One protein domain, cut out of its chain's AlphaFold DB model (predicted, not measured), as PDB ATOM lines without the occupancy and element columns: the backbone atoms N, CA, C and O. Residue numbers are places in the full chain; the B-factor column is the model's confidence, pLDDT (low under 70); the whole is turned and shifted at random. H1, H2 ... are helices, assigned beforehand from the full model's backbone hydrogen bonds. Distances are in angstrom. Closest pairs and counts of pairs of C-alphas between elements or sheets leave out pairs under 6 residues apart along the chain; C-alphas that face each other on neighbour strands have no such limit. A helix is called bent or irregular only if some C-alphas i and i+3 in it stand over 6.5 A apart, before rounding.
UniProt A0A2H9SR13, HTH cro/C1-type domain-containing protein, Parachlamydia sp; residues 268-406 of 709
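Overview. This is residues 268 to 406 of the 709 residues of the protein "HTH cro/C1-type domain-containing protein" of Parachlamydia sp (UniProt A0A2H9SR13). One long helix, H2, runs through the domain, and two short helices, H7 and H8, follow one another back along it in the opposite direction. H3 and H4 pack on another side of H2, with H5 packed on H3; H6 packs on H3 toward one end of the domain, and H1 and H9 lie at the other end. The printed part has 139 residues with nine named helices, H1 to H9 in chain order, and no named strand: the class is all helix. It is compact, with a radius of gyration of the C-alphas of 15.9 A and spans of 46 by 33 by 26 A.

Arrangement. H2, residues 287 to 313, touches H7, residues 374 to 382, at a shallow tilt of 16 degrees, opposite ways; the closest C-alphas, of Ile 298 and Leu 380, are 7.1 A apart. H2 also touches H8, residues 385 to 391, at a shallow tilt of 21 degrees, opposite ways, the closest C-alphas being those of Val 290 and Phe 387 at 6.5 A. H4, residues 336 to 346, touches residues 291 to 295 of H2 and is about perpendicular to it at 75 degrees, with the C-alphas of Leu 291 and Ala 345 closest at 4.7 A. H2 and H3, residues 322 to 331, form a helical hairpin at a steep tilt of 44 degrees, closest at the C-alphas of Pro 302 and Tyr 323, 7.0 A. H3 touches H5, residues 350 to 358, with the C-alphas of Leu 325 and Val 357 closest at 6.3 A, and H6, residues 364 to 372, with those of Phe 322 and Thr 366 closest at 6.0 A. H1, residues 268 to 280, and H2 only just touch, with 3 pairs of C-alphas within 8 A, the closest those of Thr 275 and Val 290 at 7.5 A. H9, residues 398 to 402, and H8 only just touch, also with 3 such pairs, the closest those of Pro 386 and Gln 400 at 5.8 A. H5 and H6 are apart. Every O i to N i+4 pair is within hydrogen-bond range in H3, H5, H6, H7, H8 and H9; the counts are 8 of 9 in H1, 20 of 23 in H2 and 6 of 7 in H4.

Along the chain. H1 begins at C-alpha 268, (185.756, 179.890, 143.727), and is 19.0 A long. H2 runs 39.8 A to C-alpha 313 at (202.901, 187.744, 173.317); it is neither bent nor irregular, but only just: C-alphas 299 and 302 are 6.2 A apart. H3 is 14.2 A long and H4 15.0 A. H9 ends at C-alpha 402, (179.284, 167.123, 161.260).

Size, cuts and confidence. The two C-alphas farthest apart, of Glu 283 and Lys 362, are 47.0 A apart. The printed part has no cut and no long link. Mean pLDDT of the printed part is 78.2; residues under 70 include 268 to 277 and 398 to 406.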
ATOM      1  N   ALA A 268     184.558 180.556 143.207       42.59
ATOM      2  CA  ALA A 268     185.756 179.890 143.727       42.59
ATOM      3  C   ALA A 268     185.573 179.360 145.167       42.59
ATOM      4  O   ALA A 268     186.139 178.323 145.530       42.59
ATOM      5  N   PHE A 269     184.734 180.015 145.981       50.00
ATOM      6  CA  PHE A 269     184.303 179.498 147.286       50.00
ATOM      7  C   PHE A 269     183.152 178.498 147.158       50.00
ATOM      8  O   PHE A 269     183.128 177.503 147.888       50.00
ATOM      9  N   GLY A 270     182.252 178.719 146.194       49.97
ATOM     10  CA  GLY A 270     181.189 177.788 145.817       49.97
ATOM     11  C   GLY A 270     181.714 176.394 145.475       49.97
ATOM     12  O   GLY A 270     181.125 175.416 145.915       49.97
ATOM     13  N   TYR A 271     182.864 176.277 144.802       52.31
ATOM     14  CA  TYR A 271     183.492 174.981 144.510       52.31
ATOM     15  C   TYR A 271     183.918 174.222 145.770       52.31
ATOM     16  O   TYR A 271     183.672 173.027 145.863       52.31
ATOM     17  N   THR A 272     184.491 174.902 146.771       55.25
ATOM     18  CA  THR A 272     184.863 174.256 148.046       55.25
ATOM     19  C   THR A 272     183.620 173.797 148.810       55.25
ATOM     20  O   THR A 272     183.592 172.679 149.319       55.25
ATOM     21  N   SER A 273     182.583 174.639 148.860       55.62
ATOM     22  CA  SER A 273     181.298 174.279 149.466       55.62
ATOM     23  C   SER A 273     180.616 173.136 148.712       55.62
ATOM     24  O   SER A 273     180.109 172.227 149.349       55.62
ATOM     25  N   ASN A 274     180.677 173.120 147.379       62.97
ATOM     26  CA  ASN A 274     180.128 172.057 146.540       62.97
ATOM     27  C   ASN A 274     180.886 170.739 146.741       62.97
ATOM     28  O   ASN A 274     180.259 169.717 146.950       62.97
ATOM     29  N   THR A 275     182.222 170.736 146.772       65.00
ATOM     30  CA  THR A 275     182.996 169.525 147.098       65.00
ATOM     31  C   THR A 275     182.652 169.002 148.492       65.00
ATOM     32  O   THR A 275     182.509 167.800 148.665       65.00
ATOM     33  N   VAL A 276     182.473 169.884 149.480       63.53
ATOM     34  CA  VAL A 276     182.052 169.484 150.831       63.53
ATOM     35  C   VAL A 276     180.626 168.924 150.846       63.53
ATOM     36  O   VAL A 276     180.394 167.904 151.488       63.53
ATOM     37  N   GLU A 277     179.681 169.544 150.140       68.94
ATOM     38  CA  GLU A 277     178.314 169.027 150.023       68.94
ATOM     39  C   GLU A 277     178.286 167.692 149.274       68.94
ATOM     40  O   GLU A 277     177.667 166.750 149.752       68.94
ATOM     41  N   LYS A 278     179.050 167.545 148.190       74.00
ATOM     42  CA  LYS A 278     179.232 166.269 147.491       74.00
ATOM     43  C   LYS A 278     179.759 165.180 148.415       74.00
ATOM     44  O   LYS A 278     179.183 164.102 148.462       74.00
ATOM     45  N   ILE A 279     180.784 165.484 149.216       71.69
ATOM     46  CA  ILE A 279     181.291 164.568 150.247       71.69
ATOM     47  C   ILE A 279     180.156 164.183 151.207       71.69
ATOM     48  O   ILE A 279     179.937 162.998 151.428       71.69
ATOM     49  N   LYS A 280     179.377 165.147 151.719       71.38
ATOM     50  CA  LYS A 280     178.256 164.859 152.634       71.38
ATOM     51  C   LYS A 280     177.172 163.965 152.034       71.38
ATOM     52  O   LYS A 280     176.560 163.196 152.767       71.38
ATOM     53  N   HIS A 281     176.950 164.066 150.729       77.00
ATOM     54  CA  HIS A 281     175.963 163.278 149.993       77.00
ATOM     55  C   HIS A 281     176.561 162.001 149.382       77.00
ATOM     56  O   HIS A 281     175.882 161.306 148.631       77.00
ATOM     57  N   ASN A 282     177.815 161.665 149.719       77.00
ATOM     58  CA  ASN A 282     178.539 160.520 149.166       77.00
ATOM     59  C   ASN A 282     178.647 160.550 147.624       77.00
ATOM     60  O   ASN A 282     178.733 159.516 146.963       77.00
ATOM     61  N   GLU A 283     178.642 161.748 147.041       78.81
ATOM     62  CA  GLU A 283     178.809 161.969 145.611       78.81
ATOM     63  C   GLU A 283     180.294 161.929 145.209       78.81
ATOM     64  O   GLU A 283     181.171 162.314 145.992       78.81
ATOM     65  N   PRO A 284     180.606 161.518 143.967       80.25
ATOM     66  CA  PRO A 284     181.973 161.517 143.468       80.25
ATOM     67  C   PRO A 284     182.569 162.930 143.464       80.25
ATOM     68  O   PRO A 284     181.987 163.896 142.956       80.25
ATOM     69  N   VAL A 285     183.782 163.029 144.004       79.81
ATOM     70  CA  VAL A 285     184.557 164.266 144.092       79.81
ATOM     71  C   VAL A 285     185.879 164.138 143.357       79.81
ATOM     72  O   VAL A 285     186.501 163.081 143.317       79.81
ATOM     73  N   ASP A 286     186.314 165.243 142.764       83.00
ATOM     74  CA  ASP A 286     187.588 165.299 142.062       83.00
ATOM     75  C   ASP A 286     188.763 165.218 143.051       83.00
ATOM     76  O   ASP A 286     188.855 166.004 144.000       83.00
ATOM     77  N   ARG A 287     189.676 164.266 142.819       87.00
ATOM     78  CA  ARG A 287     190.803 163.990 143.720       87.00
ATOM     79  C   ARG A 287     191.692 165.215 143.908       87.00
ATOM     80  O   ARG A 287     192.069 165.517 145.038       87.00
ATOM     81  N   VAL A 288     192.001 165.928 142.825       77.50
ATOM     82  CA  VAL A 288     192.878 167.109 142.859       77.50
ATOM     83  C   VAL A 288     192.277 168.190 143.757       77.50
ATOM     84  O   VAL A 288     192.979 168.768 144.595       77.50
ATOM     85  N   HIS A 289     190.967 168.413 143.667       73.62
ATOM     86  CA  HIS A 289     190.266 169.332 144.560       73.62
ATOM     87  C   HIS A 289     190.303 168.888 146.023       73.62
ATOM     88  O   HIS A 289     190.587 169.714 146.892       73.62
ATOM     89  N   VAL A 290     190.067 167.609 146.324       77.44
ATOM     90  CA  VAL A 290     190.105 167.126 147.714       77.44
ATOM     91  C   VAL A 290     191.513 167.228 148.309       77.44
ATOM     92  O   VAL A 290     191.662 167.723 149.425       77.44
ATOM     93  N   LEU A 291     192.554 166.866 147.554       80.19
ATOM     94  CA  LEU A 291     193.952 167.051 147.966       80.19
ATOM     95  C   LEU A 291     194.266 168.528 148.233       80.19
ATOM     96  O   LEU A 291     194.885 168.863 149.242       80.19
ATOM     97  N   THR A 292     193.766 169.428 147.383       73.06
ATOM     98  CA  THR A 292     193.898 170.879 147.579       73.06
ATOM     99  C   THR A 292     193.212 171.343 148.869       73.06
ATOM    100  O   THR A 292     193.744 172.200 149.577       73.06
ATOM    101  N   LEU A 293     192.049 170.778 149.216       72.00
ATOM    102  CA  LEU A 293     191.361 171.081 150.474       72.00
ATOM    103  C   LEU A 293     192.135 170.568 151.685       72.00
ATOM    104  O   LEU A 293     192.327 171.339 152.623       72.00
ATOM    105  N   ILE A 294     192.623 169.325 151.652       82.75
ATOM    106  CA  ILE A 294     193.459 168.746 152.715       82.75
ATOM    107  C   ILE A 294     194.692 169.621 152.944       82.75
ATOM    108  O   ILE A 294     194.930 170.058 154.071       82.75
ATOM    109  N   LYS A 295     195.424 169.949 151.872       84.81
ATOM    110  CA  LYS A 295     196.586 170.843 151.923       84.81
ATOM    111  C   LYS A 295     196.230 172.157 152.608       84.81
ATOM    112  O   LYS A 295     196.879 172.547 153.576       84.81
ATOM    113  N   LYS A 296     195.153 172.805 152.156       69.56
ATOM    114  CA  LYS A 296     194.754 174.102 152.702       69.56
ATOM    115  C   LYS A 296     194.363 174.022 154.178       69.56
ATOM    116  O   LYS A 296     194.782 174.878 154.951       69.56
ATOM    117  N   LYS A 297     193.608 172.995 154.588       78.50
ATOM    118  CA  LYS A 297     193.248 172.785 156.001       78.50
ATOM    119  C   LYS A 297     194.489 172.717 156.885       78.50
ATOM    120  O   LYS A 297     194.523 173.320 157.956       78.50
ATOM    121  N   ILE A 298     195.508 171.993 156.425       84.00
ATOM    122  CA  ILE A 298     196.764 171.830 157.155       84.00
ATOM    123  C   ILE A 298     197.536 173.151 157.213       84.00
ATOM    124  O   ILE A 298     198.021 173.516 158.279       84.00
ATOM    125  N   GLU A 299     197.610 173.894 156.109       81.81
ATOM    126  CA  GLU A 299     198.364 175.152 156.022       81.81
ATOM    127  C   GLU A 299     197.700 176.337 156.764       81.81
ATOM    128  O   GLU A 299     198.394 177.277 157.155       81.81
ATOM    129  N   GLU A 300     196.385 176.295 157.025       71.88
ATOM    130  CA  GLU A 300     195.652 177.349 157.752       71.88
ATOM    131  C   GLU A 300     195.958 177.377 159.262       71.88
ATOM    132  O   GLU A 300     196.141 178.447 159.853       71.88
ATOM    133  N   LEU A 301     196.036 176.214 159.918       81.69
ATOM    134  CA  LEU A 301     196.181 176.150 161.377       81.69
ATOM    135  C   LEU A 301     197.485 176.794 161.912       81.69
ATOM    136  O   LEU A 301     197.421 177.506 162.920       81.69
ATOM    137  N   PRO A 302     198.658 176.637 161.269       78.62
ATOM    138  CA  PRO A 302     199.880 177.341 161.652       78.62
ATOM    139  C   PRO A 302     199.713 178.859 161.683       78.62
ATOM    140  O   PRO A 302     200.228 179.510 162.591       78.62
ATOM    141  N   ALA A 303     198.977 179.424 160.720       69.44
ATOM    142  CA  ALA A 303     198.724 180.860 160.655       69.44
ATOM    143  C   ALA A 303     197.861 181.328 161.835       69.44
ATOM    144  O   ALA A 303     198.199 182.328 162.469       69.44
ATOM    145  N   ILE A 304     196.818 180.566 162.190       69.06
ATOM    146  CA  ILE A 304     195.961 180.836 163.359       69.06
ATOM    147  C   ILE A 304     196.789 180.815 164.650       69.06
ATOM    148  O   ILE A 304     196.734 181.753 165.444       69.06
ATOM    149  N   ILE A 305     197.608 179.773 164.841       77.62
ATOM    150  CA  ILE A 305     198.473 179.638 166.023       77.62
ATOM    151  C   ILE A 305     199.436 180.829 166.123       77.62
ATOM    152  O   ILE A 305     199.620 181.390 167.205       77.62
ATOM    153  N   MET A 306     200.021 181.250 165.000       77.62
ATOM    154  CA  MET A 306     200.943 182.384 164.976       77.62
ATOM    155  C   MET A 306     200.249 183.729 165.207       77.62
ATOM    156  O   MET A 306     200.802 184.581 165.900       77.62
ATOM    157  N   GLN A 307     199.040 183.925 164.680       65.81
ATOM    158  CA  GLN A 307     198.263 185.146 164.891       65.81
ATOM    159  C   GLN A 307     197.839 185.296 166.356       65.81
ATOM    160  O   GLN A 307     197.978 186.377 166.928       65.81
ATOM    161  N   GLU A 308     197.357 184.222 166.983       73.19
ATOM    162  CA  GLU A 308     197.012 184.227 168.407       73.19
ATOM    163  C   GLU A 308     198.231 184.513 169.283       73.19
ATOM    164  O   GLU A 308     198.144 185.283 170.241       73.19
ATOM    165  N   ARG A 309     199.381 183.927 168.935       75.19
ATOM    166  CA  ARG A 309     200.640 184.205 169.621       75.19
ATOM    167  C   ARG A 309     201.035 185.670 169.487       75.19
ATOM    168  O   ARG A 309     201.338 186.299 170.492       75.19
ATOM    169  N   HIS A 310     200.963 186.235 168.283       67.19
ATOM    170  CA  HIS A 310     201.253 187.649 168.065       67.19
ATOM    171  C   HIS A 310     200.347 188.555 168.913       67.19
ATOM    172  O   HIS A 310     200.828 189.503 169.525       67.19
ATOM    173  N   GLN A 311     199.056 188.232 169.018       61.34
ATOM    174  CA  GLN A 311     198.108 188.997 169.835       61.34
ATOM    175  C   GLN A 311     198.383 188.897 171.342       61.34
ATOM    176  O   GLN A 311     198.137 189.864 172.059       61.34
ATOM    177  N   ARG A 312     198.850 187.741 171.832       71.12
ATOM    178  CA  ARG A 312     199.079 187.501 173.269       71.12
ATOM    179  C   ARG A 312     200.467 187.916 173.744       71.12
ATOM    180  O   ARG A 312     200.598 188.427 174.848       71.12
ATOM    181  N   GLU A 313     201.486 187.661 172.933       75.50
ATOM    182  CA  GLU A 313     202.901 187.744 173.317       75.50
ATOM    183  C   GLU A 313     203.637 188.887 172.593       75.50
ATOM    184  O   GLU A 313     204.793 189.157 172.894       75.50
ATOM    185  N   ASN A 314     202.986 189.584 171.649       70.94
ATOM    186  CA  ASN A 314     203.580 190.631 170.801       70.94
ATOM    187  C   ASN A 314     204.795 190.157 169.969       70.94
ATOM    188  O   ASN A 314     205.594 190.953 169.480       70.94
ATOM    189  N   GLU A 315     204.924 188.846 169.762       68.56
ATOM    190  CA  GLU A 315     205.993 188.242 168.971       68.56
ATOM    191  C   GLU A 315     205.502 187.959 167.548       68.56
ATOM    192  O   GLU A 315     204.568 187.191 167.326       68.56
ATOM    193  N   SER A 316     206.118 188.606 166.559       55.25
ATOM    194  CA  SER A 316     205.719 188.523 165.146       55.25
ATOM    195  C   SER A 316     206.499 187.481 164.336       55.25
ATOM    196  O   SER A 316     206.127 187.184 163.201       55.25
ATOM    197  N   ARG A 317     207.570 186.896 164.893       62.41
ATOM    198  CA  ARG A 317     208.385 185.883 164.206       62.41
ATOM    199  C   ARG A 317     208.030 184.472 164.667       62.41
ATOM    200  O   ARG A 317     208.093 184.154 165.852       62.41
ATOM    201  N   ALA A 318     207.708 183.608 163.707       61.09
ATOM    202  CA  ALA A 318     207.654 182.174 163.955       61.09
ATOM    203  C   ALA A 318     209.065 181.663 164.318       61.09
ATOM    204  O   ALA A 318     210.041 182.108 163.709       61.09
ATOM    205  N   PRO A 319     209.207 180.726 165.274       73.50
ATOM    206  CA  PRO A 319     210.462 180.016 165.479       73.50
ATOM    207  C   PRO A 319     210.881 179.345 164.169       73.50
ATOM    208  O   PRO A 319     210.027 178.787 163.477       73.50
ATOM    209  N   ASN A 320     212.183 179.339 163.863       68.31
ATOM    210  CA  ASN A 320     212.735 178.866 162.581       68.31
ATOM    211  C   ASN A 320     212.298 177.443 162.168       68.31
ATOM    212  O   ASN A 320     212.416 177.086 161.002       68.31
ATOM    213  N   HIS A 321     211.771 176.639 163.098       83.94
ATOM    214  CA  HIS A 321     211.395 175.236 162.887       83.94
ATOM    215  C   HIS A 321     209.916 174.931 163.171       83.94
ATOM    216  O   HIS A 321     209.529 173.763 163.203       83.94
ATOM    217  N   PHE A 322     209.078 175.945 163.416       85.69
ATOM    218  CA  PHE A 322     207.679 175.724 163.806       85.69
ATOM    219  C   PHE A 322     206.884 174.967 162.743       85.69
ATOM    220  O   PHE A 322     206.224 173.986 163.070       85.69
ATOM    221  N   TYR A 323     206.991 175.377 161.478       86.44
ATOM    222  CA  TYR A 323     206.261 174.736 160.386       86.44
ATOM    223  C   TYR A 323     206.677 173.276 160.189       86.44
ATOM    224  O   TYR A 323     205.811 172.428 160.023       86.44
ATOM    225  N   ASP A 324     207.969 172.948 160.262       89.12
ATOM    226  CA  ASP A 324     208.422 171.556 160.137       89.12
ATOM    227  C   ASP A 324     207.903 170.684 161.289       89.12
ATOM    228  O   ASP A 324     207.377 169.595 161.062       89.12
ATOM    229  N   LEU A 325     207.993 171.176 162.530       88.94
ATOM    230  CA  LEU A 325     207.476 170.460 163.697       88.94
ATOM    231  C   LEU A 325     205.947 170.311 163.652       88.94
ATOM    232  O   LEU A 325     205.423 169.273 164.051       88.94
ATOM    233  N   PHE A 326     205.236 171.321 163.145       92.94
ATOM    234  CA  PHE A 326     203.790 171.278 162.948       92.94
ATOM    235  C   PHE A 326     203.394 170.219 161.916       92.94
ATOM    236  O   PHE A 326     202.599 169.334 162.226       92.94
ATOM    237  N   HIS A 327     203.970 170.266 160.710       93.69
ATOM    238  CA  HIS A 327     203.652 169.300 159.657       93.69
ATOM    239  C   HIS A 327     204.023 167.878 160.077       93.69
ATOM    240  O   HIS A 327     203.312 166.937 159.738       93.69
ATOM    241  N   TYR A 328     205.092 167.717 160.863       94.06
ATOM    242  CA  TYR A 328     205.461 166.424 161.422       94.06
ATOM    243  C   TYR A 328     204.406 165.924 162.405       94.06
ATOM    244  O   TYR A 328     203.977 164.782 162.289       94.06
ATOM    245  N   ALA A 329     203.942 166.772 163.328       92.94
ATOM    246  CA  ALA A 329     202.879 166.410 164.263       92.94
ATOM    247  C   ALA A 329     201.584 166.011 163.532       92.94
ATOM    248  O   ALA A 329     200.959 165.015 163.893       92.94
ATOM    249  N   VAL A 330     201.219 166.738 162.471       94.38
ATOM    250  CA  VAL A 330     200.057 166.419 161.628       94.38
ATOM    251  C   VAL A 330     200.246 165.075 160.923       94.38
ATOM    252  O   VAL A 330     199.433 164.178 161.115       94.38
ATOM    253  N   LEU A 331     201.327 164.890 160.158       94.75
ATOM    254  CA  LEU A 331     201.576 163.652 159.403       94.75
ATOM    255  C   LEU A 331     201.727 162.422 160.311       94.75
ATOM    256  O   LEU A 331     201.260 161.339 159.963       94.75
ATOM    257  N   ASN A 332     202.335 162.588 161.488       94.69
ATOM    258  CA  ASN A 332     202.500 161.518 162.472       94.69
ATOM    259  C   ASN A 332     201.172 161.089 163.126       94.69
ATOM    260  O   ASN A 332     201.129 160.055 163.784       94.69
ATOM    261  N   SER A 333     200.099 161.865 162.949       93.69
ATOM    262  CA  SER A 333     198.767 161.544 163.475       93.69
ATOM    263  C   SER A 333     197.949 160.628 162.553       93.69
ATOM    264  O   SER A 333     196.868 160.197 162.944       93.69
ATOM    265  N   PHE A 334     198.443 160.320 161.346       93.69
ATOM    266  CA  PHE A 334     197.742 159.487 160.362       93.69
ATOM    267  C   PHE A 334     198.382 158.099 160.195       93.69
ATOM    268  O   PHE A 334     199.613 157.934 160.215       93.69
ATOM    269  N   GLN A 335     197.537 157.090 159.962       92.81
ATOM    270  CA  GLN A 335     197.977 155.756 159.538       92.81
ATOM    271  C   GLN A 335     198.647 155.810 158.161       92.81
ATOM    272  O   GLN A 335     198.517 156.794 157.446       92.81
ATOM    273  N   GLU A 336     199.398 154.774 157.782       91.12
ATOM    274  CA  GLU A 336     200.246 154.819 156.581       91.12
ATOM    275  C   GLU A 336     199.470 155.131 155.290       91.12
ATOM    276  O   GLU A 336     199.914 155.972 154.513       91.12
ATOM    277  N   ALA A 337     198.302 154.513 155.084       89.69
ATOM    278  CA  ALA A 337     197.482 154.741 153.892       89.69
ATOM    279  C   ALA A 337     197.005 156.202 153.787       89.69
ATOM    280  O   ALA A 337     197.241 156.864 152.778       89.69
ATOM    281  N   ASP A 338     196.424 156.729 154.864       91.94
ATOM    282  CA  ASP A 338     195.966 158.118 154.963       91.94
ATOM    283  C   ASP A 338     197.119 159.117 154.859       91.94
ATOM    284  O   ASP A 338     197.024 160.146 154.189       91.94
ATOM    285  N   ARG A 339     198.249 158.793 155.491       95.44
ATOM    286  CA  ARG A 339     199.446 159.626 155.487       95.44
ATOM    287  C   ARG A 339     199.967 159.836 154.078       95.44
ATOM    288  O   ARG A 339     200.294 160.971 153.766       95.44
ATOM    289  N   ARG A 340     199.973 158.812 153.217       93.50
ATOM    290  CA  ARG A 340     200.407 158.949 151.813       93.50
ATOM    291  C   ARG A 340     199.574 159.967 151.039       93.50
ATOM    292  O   ARG A 340     200.123 160.750 150.272       93.50
ATOM    293  N   VAL A 341     198.266 160.006 151.282       91.50
ATOM    294  CA  VAL A 341     197.365 160.997 150.671       91.50
ATOM    295  C   VAL A 341     197.661 162.403 151.202       91.50
ATOM    296  O   VAL A 341     197.670 163.372 150.446       91.50
ATOM    297  N   VAL A 342     197.961 162.531 152.497       92.94
ATOM    298  CA  VAL A 342     198.359 163.814 153.095       92.94
ATOM    299  C   VAL A 342     199.751 164.261 152.614       92.94
ATOM    300  O   VAL A 342     199.957 165.449 152.369       92.94
ATOM    301  N   GLU A 343     200.697 163.341 152.424       94.56
ATOM    302  CA  GLU A 343     202.017 163.596 151.827       94.56
ATOM    303  C   GLU A 343     201.886 164.103 150.385       94.56
ATOM    304  O   GLU A 343     202.535 165.087 150.020       94.56
ATOM    305  N   GLU A 344     201.012 163.474 149.592       92.75
ATOM    306  CA  GLU A 344     200.656 163.898 148.234       92.75
ATOM    307  C   GLU A 344     200.054 165.308 148.241       92.75
ATOM    308  O   GLU A 344     200.534 166.184 147.521       92.75
ATOM    309  N   ALA A 345     199.070 165.561 149.110       88.50
ATOM    310  CA  ALA A 345     198.443 166.873 149.249       88.50
ATOM    311  C   ALA A 345     199.463 167.968 149.603       88.50
ATOM    312  O   ALA A 345     199.439 169.060 149.035       88.50
ATOM    313  N   LEU A 346     200.378 167.689 150.532       89.19
ATOM    314  CA  LEU A 346     201.381 168.651 150.989       89.19
ATOM    315  C   LEU A 346     202.580 168.785 150.039       89.19
ATOM    316  O   LEU A 346     203.337 169.749 150.160       89.19
ATOM    317  N   GLY A 347     202.783 167.838 149.121       91.06
ATOM    318  CA  GLY A 347     204.019 167.737 148.344       91.06
ATOM    319  C   GLY A 347     205.245 167.491 149.232       91.06
ATOM    320  O   GLY A 347     206.340 167.971 148.933       91.06
ATOM    321  N   MET A 348     205.068 166.795 150.360       92.50
ATOM    322  CA  MET A 348     206.115 166.562 151.358       92.50
ATOM    323  C   MET A 348     206.146 165.103 151.800       92.50
ATOM    324  O   MET A 348     205.123 164.544 152.161       92.50
ATOM    325  N   GLN A 349     207.343 164.516 151.849       95.38
ATOM    326  CA  GLN A 349     207.560 163.141 152.308       95.38
ATOM    327  C   GLN A 349     207.847 163.110 153.818       95.38
ATOM    328  O   GLN A 349     208.793 163.751 154.295       95.38
ATOM    329  N   PHE A 350     207.088 162.321 154.574       95.06
ATOM    330  CA  PHE A 350     207.182 162.165 156.024       95.06
ATOM    331  C   PHE A 350     208.571 161.708 156.462       95.06
ATOM    332  O   PHE A 350     209.117 162.250 157.419       95.06
ATOM    333  N   GLN A 351     209.200 160.772 155.745       93.25
ATOM    334  CA  GLN A 351     210.563 160.328 156.070       93.25
ATOM    335  C   GLN A 351     211.603 161.449 155.920       93.25
ATOM    336  O   GLN A 351     212.548 161.540 156.708       93.25
ATOM    337  N   ALA A 352     211.457 162.317 154.915       91.50
ATOM    338  CA  ALA A 352     212.338 163.470 154.744       91.50
ATOM    339  C   ALA A 352     212.107 164.501 155.859       91.50
ATOM    340  O   ALA A 352     213.066 164.978 156.465       91.50
ATOM    341  N   LEU A 353     210.843 164.779 156.183       93.31
ATOM    342  CA  LEU A 353     210.469 165.689 157.262       93.31
ATOM    343  C   LEU A 353     210.930 165.185 158.639       93.31
ATOM    344  O   LEU A 353     211.486 165.957 159.415       93.31
ATOM    345  N   SER A 354     210.770 163.890 158.917       92.44
ATOM    346  CA  SER A 354     211.216 163.230 160.149       92.44
ATOM    347  C   SER A 354     212.721 163.408 160.370       92.44
ATOM    348  O   SER A 354     213.147 163.790 161.459       92.44
ATOM    349  N   ARG A 355     213.534 163.253 159.311       90.56
ATOM    350  CA  ARG A 355     214.982 163.517 159.364       90.56
ATOM    351  C   ARG A 355     215.304 164.978 159.689       90.56
ATOM    352  O   ARG A 355     216.174 165.225 160.520       90.56
ATOM    353  N   ARG A 356     214.586 165.944 159.095       89.31
ATOM    354  CA  ARG A 356     214.748 167.374 159.433       89.31
ATOM    355  C   ARG A 356     214.385 167.641 160.894       89.31
ATOM    356  O   ARG A 356     215.146 168.281 161.610       89.31
ATOM    357  N   VAL A 357     213.264 167.091 161.358       88.88
ATOM    358  CA  VAL A 357     212.775 167.270 162.732       88.88
ATOM    359  C   VAL A 357     213.687 166.622 163.775       88.88
ATOM    360  O   VAL A 357     213.878 167.195 164.852       88.88
ATOM    361  N   ALA A 358     214.312 165.487 163.457       85.19
ATOM    362  CA  ALA A 358     215.313 164.857 164.316       85.19
ATOM    363  C   ALA A 358     216.520 165.780 164.576       85.19
ATOM    364  O   ALA A 358     217.050 165.794 165.686       85.19
ATOM    365  N   ALA A 359     216.893 166.630 163.614       80.25
ATOM    366  CA  ALA A 359     217.955 167.623 163.792       80.25
ATOM    367  C   ALA A 359     217.563 168.787 164.730       80.25
ATOM    368  O   ALA A 359     218.432 169.505 165.222       80.25
ATOM    369  N   PHE A 360     216.271 168.967 165.036       79.31
ATOM    370  CA  PHE A 360     215.755 170.066 165.869       79.31
ATOM    371  C   PHE A 360     215.565 169.698 167.351       79.31
ATOM    372  O   PHE A 360     214.968 170.477 168.105       79.31
ATOM    373  N   GLN A 361     216.075 168.536 167.791       55.34
ATOM    374  CA  GLN A 361     215.852 167.942 169.121       55.34
ATOM    375  C   GLN A 361     216.161 168.853 170.330       55.34
ATOM    376  O   GLN A 361     215.693 168.559 171.427       55.34
ATOM    377  N   LYS A 362     216.857 169.985 170.152       58.31
ATOM    378  CA  LYS A 362     217.217 170.932 171.226       58.31
ATOM    379  C   LYS A 362     216.291 172.156 171.390       58.31
ATOM    380  O   LYS A 362     216.574 173.009 172.223       58.31
ATOM    381  N   THR A 363     215.186 172.286 170.645       65.56
ATOM    382  CA  THR A 363     214.338 173.506 170.686       65.56
ATOM    383  C   THR A 363     213.093 173.376 171.582       65.56
ATOM    384  O   THR A 363     211.983 173.111 171.117       65.56
ATOM    385  N   GLY A 364     213.260 173.592 172.895       74.75
ATOM    386  CA  GLY A 364     212.182 173.472 173.894       74.75
ATOM    387  C   GLY A 364     210.973 174.392 173.656       74.75
ATOM    388  O   GLY A 364     209.829 173.954 173.779       74.75
ATOM    389  N   THR A 365     211.199 175.635 173.226       73.94
ATOM    390  CA  THR A 365     210.145 176.651 173.041       73.94
ATOM    391  C   THR A 365     209.131 176.267 171.957       73.94
ATOM    392  O   THR A 365     207.926 176.432 172.135       73.94
ATOM    393  N   THR A 366     209.596 175.703 170.837       73.38
ATOM    394  CA  THR A 366     208.728 175.341 169.704       73.38
ATOM    395  C   THR A 366     207.877 174.108 170.007       73.38
ATOM    396  O   THR A 366     206.705 174.058 169.635       73.38
ATOM    397  N   ARG A 367     208.433 173.129 170.735       79.25
ATOM    398  CA  ARG A 367     207.677 171.954 171.200       79.25
ATOM    399  C   ARG A 367     206.607 172.338 172.216       79.25
ATOM    400  O   ARG A 367     205.489 171.844 172.121       79.25
ATOM    401  N   LEU A 368     206.915 173.261 173.130       83.44
ATOM    402  CA  LEU A 368     205.942 173.793 174.087       83.44
ATOM    403  C   LEU A 368     204.778 174.501 173.373       83.44
ATOM    404  O   LEU A 368     203.620 174.309 173.739       83.44
ATOM    405  N   LEU A 369     205.072 175.283 172.328       80.12
ATOM    406  CA  LEU A 369     204.053 175.960 171.521       80.12
ATOM    407  C   LEU A 369     203.108 174.966 170.829       80.12
ATOM    408  O   LEU A 369     201.895 175.172 170.838       80.12
ATOM    409  N   LEU A 370     203.640 173.879 170.264       83.69
ATOM    410  CA  LEU A 370     202.818 172.821 169.671       83.69
ATOM    411  C   LEU A 370     202.026 172.046 170.722       83.69
ATOM    412  O   LEU A 370     200.839 171.819 170.518       83.69
ATOM    413  N   ALA A 371     202.630 171.720 171.867       87.69
ATOM    414  CA  ALA A 371     201.940 171.055 172.972       87.69
ATOM    415  C   ALA A 371     200.741 171.881 173.473       87.69
ATOM    416  O   ALA A 371     199.643 171.351 173.624       87.69
ATOM    417  N   ARG A 372     200.909 173.205 173.618       88.12
ATOM    418  CA  ARG A 372     199.820 174.143 173.958       88.12
ATOM    419  C   ARG A 372     198.692 174.173 172.920       88.12
ATOM    420  O   ARG A 372     197.582 174.577 173.247       88.12
ATOM    421  N   ASN A 373     198.963 173.764 171.681       88.19
ATOM    422  CA  ASN A 373     198.001 173.741 170.580       88.19
ATOM    423  C   ASN A 373     197.649 172.314 170.117       88.19
ATOM    424  O   ASN A 373     197.016 172.161 169.073       88.19
ATOM    425  N   ALA A 374     197.993 171.275 170.889       89.38
ATOM    426  CA  ALA A 374     197.753 169.878 170.517       89.38
ATOM    427  C   ALA A 374     196.265 169.590 170.267       89.38
ATOM    428  O   ALA A 374     195.921 168.914 169.303       89.38
ATOM    429  N   ALA A 375     195.368 170.189 171.058       85.50
ATOM    430  CA  ALA A 375     193.924 170.078 170.847       85.50
ATOM    431  C   ALA A 375     193.479 170.610 169.470       85.50
ATOM    432  O   ALA A 375     192.612 170.017 168.833       85.50
ATOM    433  N   LYS A 376     194.101 171.689 168.972       85.06
ATOM    434  CA  LYS A 376     193.802 172.235 167.639       85.06
ATOM    435  C   LYS A 376     194.351 171.349 166.528       85.06
ATOM    436  O   LYS A 376     193.673 171.164 165.526       85.06
ATOM    437  N   VAL A 377     195.550 170.790 166.714       87.94
ATOM    438  CA  VAL A 377     196.132 169.815 165.776       87.94
ATOM    439  C   VAL A 377     195.249 168.570 165.698       87.94
ATOM    440  O   VAL A 377     194.900 168.149 164.603       87.94
ATOM    441  N   ASN A 378     194.793 168.045 166.836       85.81
ATOM    442  CA  ASN A 378     193.855 166.924 166.869       85.81
ATOM    443  C   ASN A 378     192.532 167.280 166.182       85.81
ATOM    444  O   ASN A 378     192.039 166.504 165.373       85.81
ATOM    445  N   SER A 379     191.980 168.467 166.444       80.56
ATOM    446  CA  SER A 379     190.768 168.942 165.768       80.56
ATOM    447  C   SER A 379     190.955 169.069 164.250       80.56
ATOM    448  O   SER A 379     190.066 168.684 163.493       80.56
ATOM    449  N   LEU A 380     192.121 169.535 163.791       85.25
ATOM    450  CA  LEU A 380     192.485 169.560 162.375       85.25
ATOM    451  C   LEU A 380     192.522 168.148 161.781       85.25
ATOM    452  O   LEU A 380     191.921 167.929 160.734       85.25
ATOM    453  N   VAL A 381     193.197 167.207 162.448       88.44
ATOM    454  CA  VAL A 381     193.285 165.803 162.019       88.44
ATOM    455  C   VAL A 381     191.886 165.211 161.871       88.44
ATOM    456  O   VAL A 381     191.549 164.705 160.803       88.44
ATOM    457  N   GLN A 382     191.031 165.376 162.884       84.12
ATOM    458  CA  GLN A 382     189.632 164.939 162.829       84.12
ATOM    459  C   GLN A 382     188.861 165.606 161.681       84.12
ATOM    460  O   GLN A 382     188.071 164.961 161.004       84.12
ATOM    461  N   GLY A 383     189.139 166.880 161.398       77.31
ATOM    462  CA  GLY A 383     188.545 167.611 160.281       77.31
ATOM    463  C   GLY A 383     189.079 167.237 158.892       77.31
ATOM    464  O   GLY A 383     188.535 167.755 157.913       77.31
ATOM    465  N   ILE A 384     190.126 166.409 158.791       86.31
ATOM    466  CA  ILE A 384     190.710 165.899 157.536       86.31
ATOM    467  C   ILE A 384     190.216 164.481 157.227       86.31
ATOM    468  O   ILE A 384     190.023 164.163 156.055       86.31
ATOM    469  N   LEU A 385     189.955 163.657 158.249       85.62
ATOM    470  CA  LEU A 385     189.489 162.273 158.083       85.62
ATOM    471  C   LEU A 385     188.307 162.112 157.104       85.62
ATOM    472  O   LEU A 385     188.382 161.214 156.272       85.62
ATOM    473  N   PRO A 386     187.280 162.987 157.083       79.06
ATOM    474  CA  PRO A 386     186.187 162.871 156.113       79.06
ATOM    475  C   PRO A 386     186.643 162.993 154.646       79.06
ATOM    476  O   PRO A 386     186.129 162.315 153.761       79.06
ATOM    477  N   PHE A 387     187.650 163.829 154.371       81.88
ATOM    478  CA  PHE A 387     188.210 163.987 153.023       81.88
ATOM    479  C   PHE A 387     188.987 162.744 152.590       81.88
ATOM    480  O   PHE A 387     188.918 162.345 151.431       81.88
ATOM    481  N   LEU A 388     189.702 162.122 153.529       87.31
ATOM    482  CA  LEU A 388     190.439 160.882 153.297       87.31
ATOM    483  C   LEU A 388     189.484 159.706 153.074       87.31
ATOM    484  O   LEU A 388     189.640 158.981 152.096       87.31
ATOM    485  N   ALA A 389     188.449 159.581 153.911       83.44
ATOM    486  CA  ALA A 389     187.399 158.578 153.755       83.44
ATOM    487  C   ALA A 389     186.739 158.679 152.372       83.44
ATOM    488  O   ALA A 389     186.648 157.680 151.661       83.44
ATOM    489  N   SER A 390     186.389 159.894 151.936       83.69
ATOM    490  CA  SER A 390     185.831 160.134 150.601       83.69
ATOM    491  C   SER A 390     186.784 159.728 149.468       83.69
ATOM    492  O   SER A 390     186.364 159.037 148.541       83.69
ATOM    493  N   LEU A 391     188.074 160.079 149.551       85.50
ATOM    494  CA  LEU A 391     189.075 159.672 148.552       85.50
ATOM    495  C   LEU A 391     189.308 158.158 148.501       85.50
ATOM    496  O   LEU A 391     189.679 157.637 147.449       85.50
ATOM    497  N   ASN A 392     189.097 157.473 149.623       84.38
ATOM    498  CA  ASN A 392     189.253 156.029 149.758       84.38
ATOM    499  C   ASN A 392     187.948 155.257 149.479       84.38
ATOM    500  O   ASN A 392     187.935 154.033 149.606       84.38
ATOM    501  N   GLY A 393     186.850 155.939 149.126       81.25
ATOM    502  CA  GLY A 393     185.541 155.315 148.896       81.25
ATOM    503  C   GLY A 393     184.898 154.725 150.158       81.25
ATOM    504  O   GLY A 393     184.081 153.811 150.066       81.25
ATOM    505  N   GLN A 394     185.281 155.210 151.339       82.25
ATOM    506  CA  GLN A 394     184.760 154.757 152.625       82.25
ATOM    507  C   GLN A 394     183.515 155.560 153.017       82.25
ATOM    508  O   GLN A 394     183.481 156.783 152.881       82.25
ATOM    509  N   ALA A 395     182.496 154.873 153.539       75.06
ATOM    510  CA  ALA A 395     181.316 155.527 154.094       75.06
ATOM    511  C   ALA A 395     181.683 156.300 155.372       75.06
ATOM    512  O   ALA A 395     182.381 155.771 156.237       75.06
ATOM    513  N   MET A 396     181.203 157.539 155.483       75.50
ATOM    514  CA  MET A 396     181.433 158.391 156.651       75.50
ATOM    515  C   MET A 396     180.290 158.268 157.656       75.50
ATOM    516  O   MET A 396     179.123 158.176 157.274       75.50
ATOM    517  N   ASP A 397     180.616 158.314 158.944       75.75
ATOM    518  CA  ASP A 397     179.614 158.383 160.006       75.75
ATOM    519  C   ASP A 397     179.074 159.817 160.213       75.75
ATOM    520  O   ASP A 397     179.622 160.814 159.730       75.75
ATOM    521  N   ALA A 398     177.970 159.939 160.955       58.91
ATOM    522  CA  ALA A 398     177.320 161.225 161.206       58.91
ATOM    523  C   ALA A 398     178.213 162.234 161.961       58.91
ATOM    524  O   ALA A 398     178.065 163.444 161.775       58.91
ATOM    525  N   ALA A 399     179.155 161.767 162.789       58.06
ATOM    526  CA  ALA A 399     180.070 162.631 163.532       58.06
ATOM    527  C   ALA A 399     181.173 163.200 162.621       58.06
ATOM    528  O   ALA A 399     181.526 164.377 162.727       58.06
ATOM    529  N   GLN A 400     181.661 162.400 161.674       57.41
ATOM    530  CA  GLN A 400     182.603 162.798 160.628       57.41
ATOM    531  C   GLN A 400     181.977 163.820 159.672       57.41
ATOM    532  O   GLN A 400     182.601 164.831 159.337       57.41
ATOM    533  N   LEU A 401     180.712 163.612 159.298       52.19
ATOM    534  CA  LEU A 401     179.946 164.543 158.469       52.19
ATOM    535  C   LEU A 401     179.701 165.895 159.159       52.19
ATOM    536  O   LEU A 401     179.773 166.942 158.511       52.19
ATOM    537  N   ALA A 402     179.481 165.901 160.477       50.28
ATOM    538  CA  ALA A 402     179.284 167.123 161.260       50.28
ATOM    539  C   ALA A 402     180.536 168.030 161.317       50.28
ATOM    540  O   ALA A 402     180.415 169.241 161.512       50.28
ATOM    541  N   GLY A 403     181.740 167.480 161.106       50.19
ATOM    542  CA  GLY A 403     183.011 168.223 161.092       50.19
ATOM    543  C   GLY A 403     183.320 168.975 159.786       50.19
ATOM    544  O   GLY A 403     184.284 169.748 159.709       50.19
ATOM    545  N   LEU A 404     182.512 168.775 158.742       48.47
ATOM    546  CA  LEU A 404     182.682 169.384 157.426       48.47
ATOM    547  C   LEU A 404     182.060 170.794 157.369       48.47
ATOM    548  O   LEU A 404     180.925 170.972 156.926       48.47
ATOM    549  N   SER A 405     182.815 171.823 157.778       50.94
ATOM    550  CA  SER A 405     182.464 173.225 157.483       50.94
ATOM    551  C   SER A 405     183.303 173.793 156.327       50.94
ATOM    552  O   SER A 405     184.481 173.434 156.194       50.94
ATOM    553  N   PRO A 406     182.747 174.689 155.483       51.41
ATOM    554  CA  PRO A 406     183.514 175.461 154.505       51.41
ATOM    555  C   PRO A 406     184.447 176.445 155.235       51.41
ATOM    556  O   PRO A 406     184.163 177.633 155.406       51.41
TER     557      PRO A 406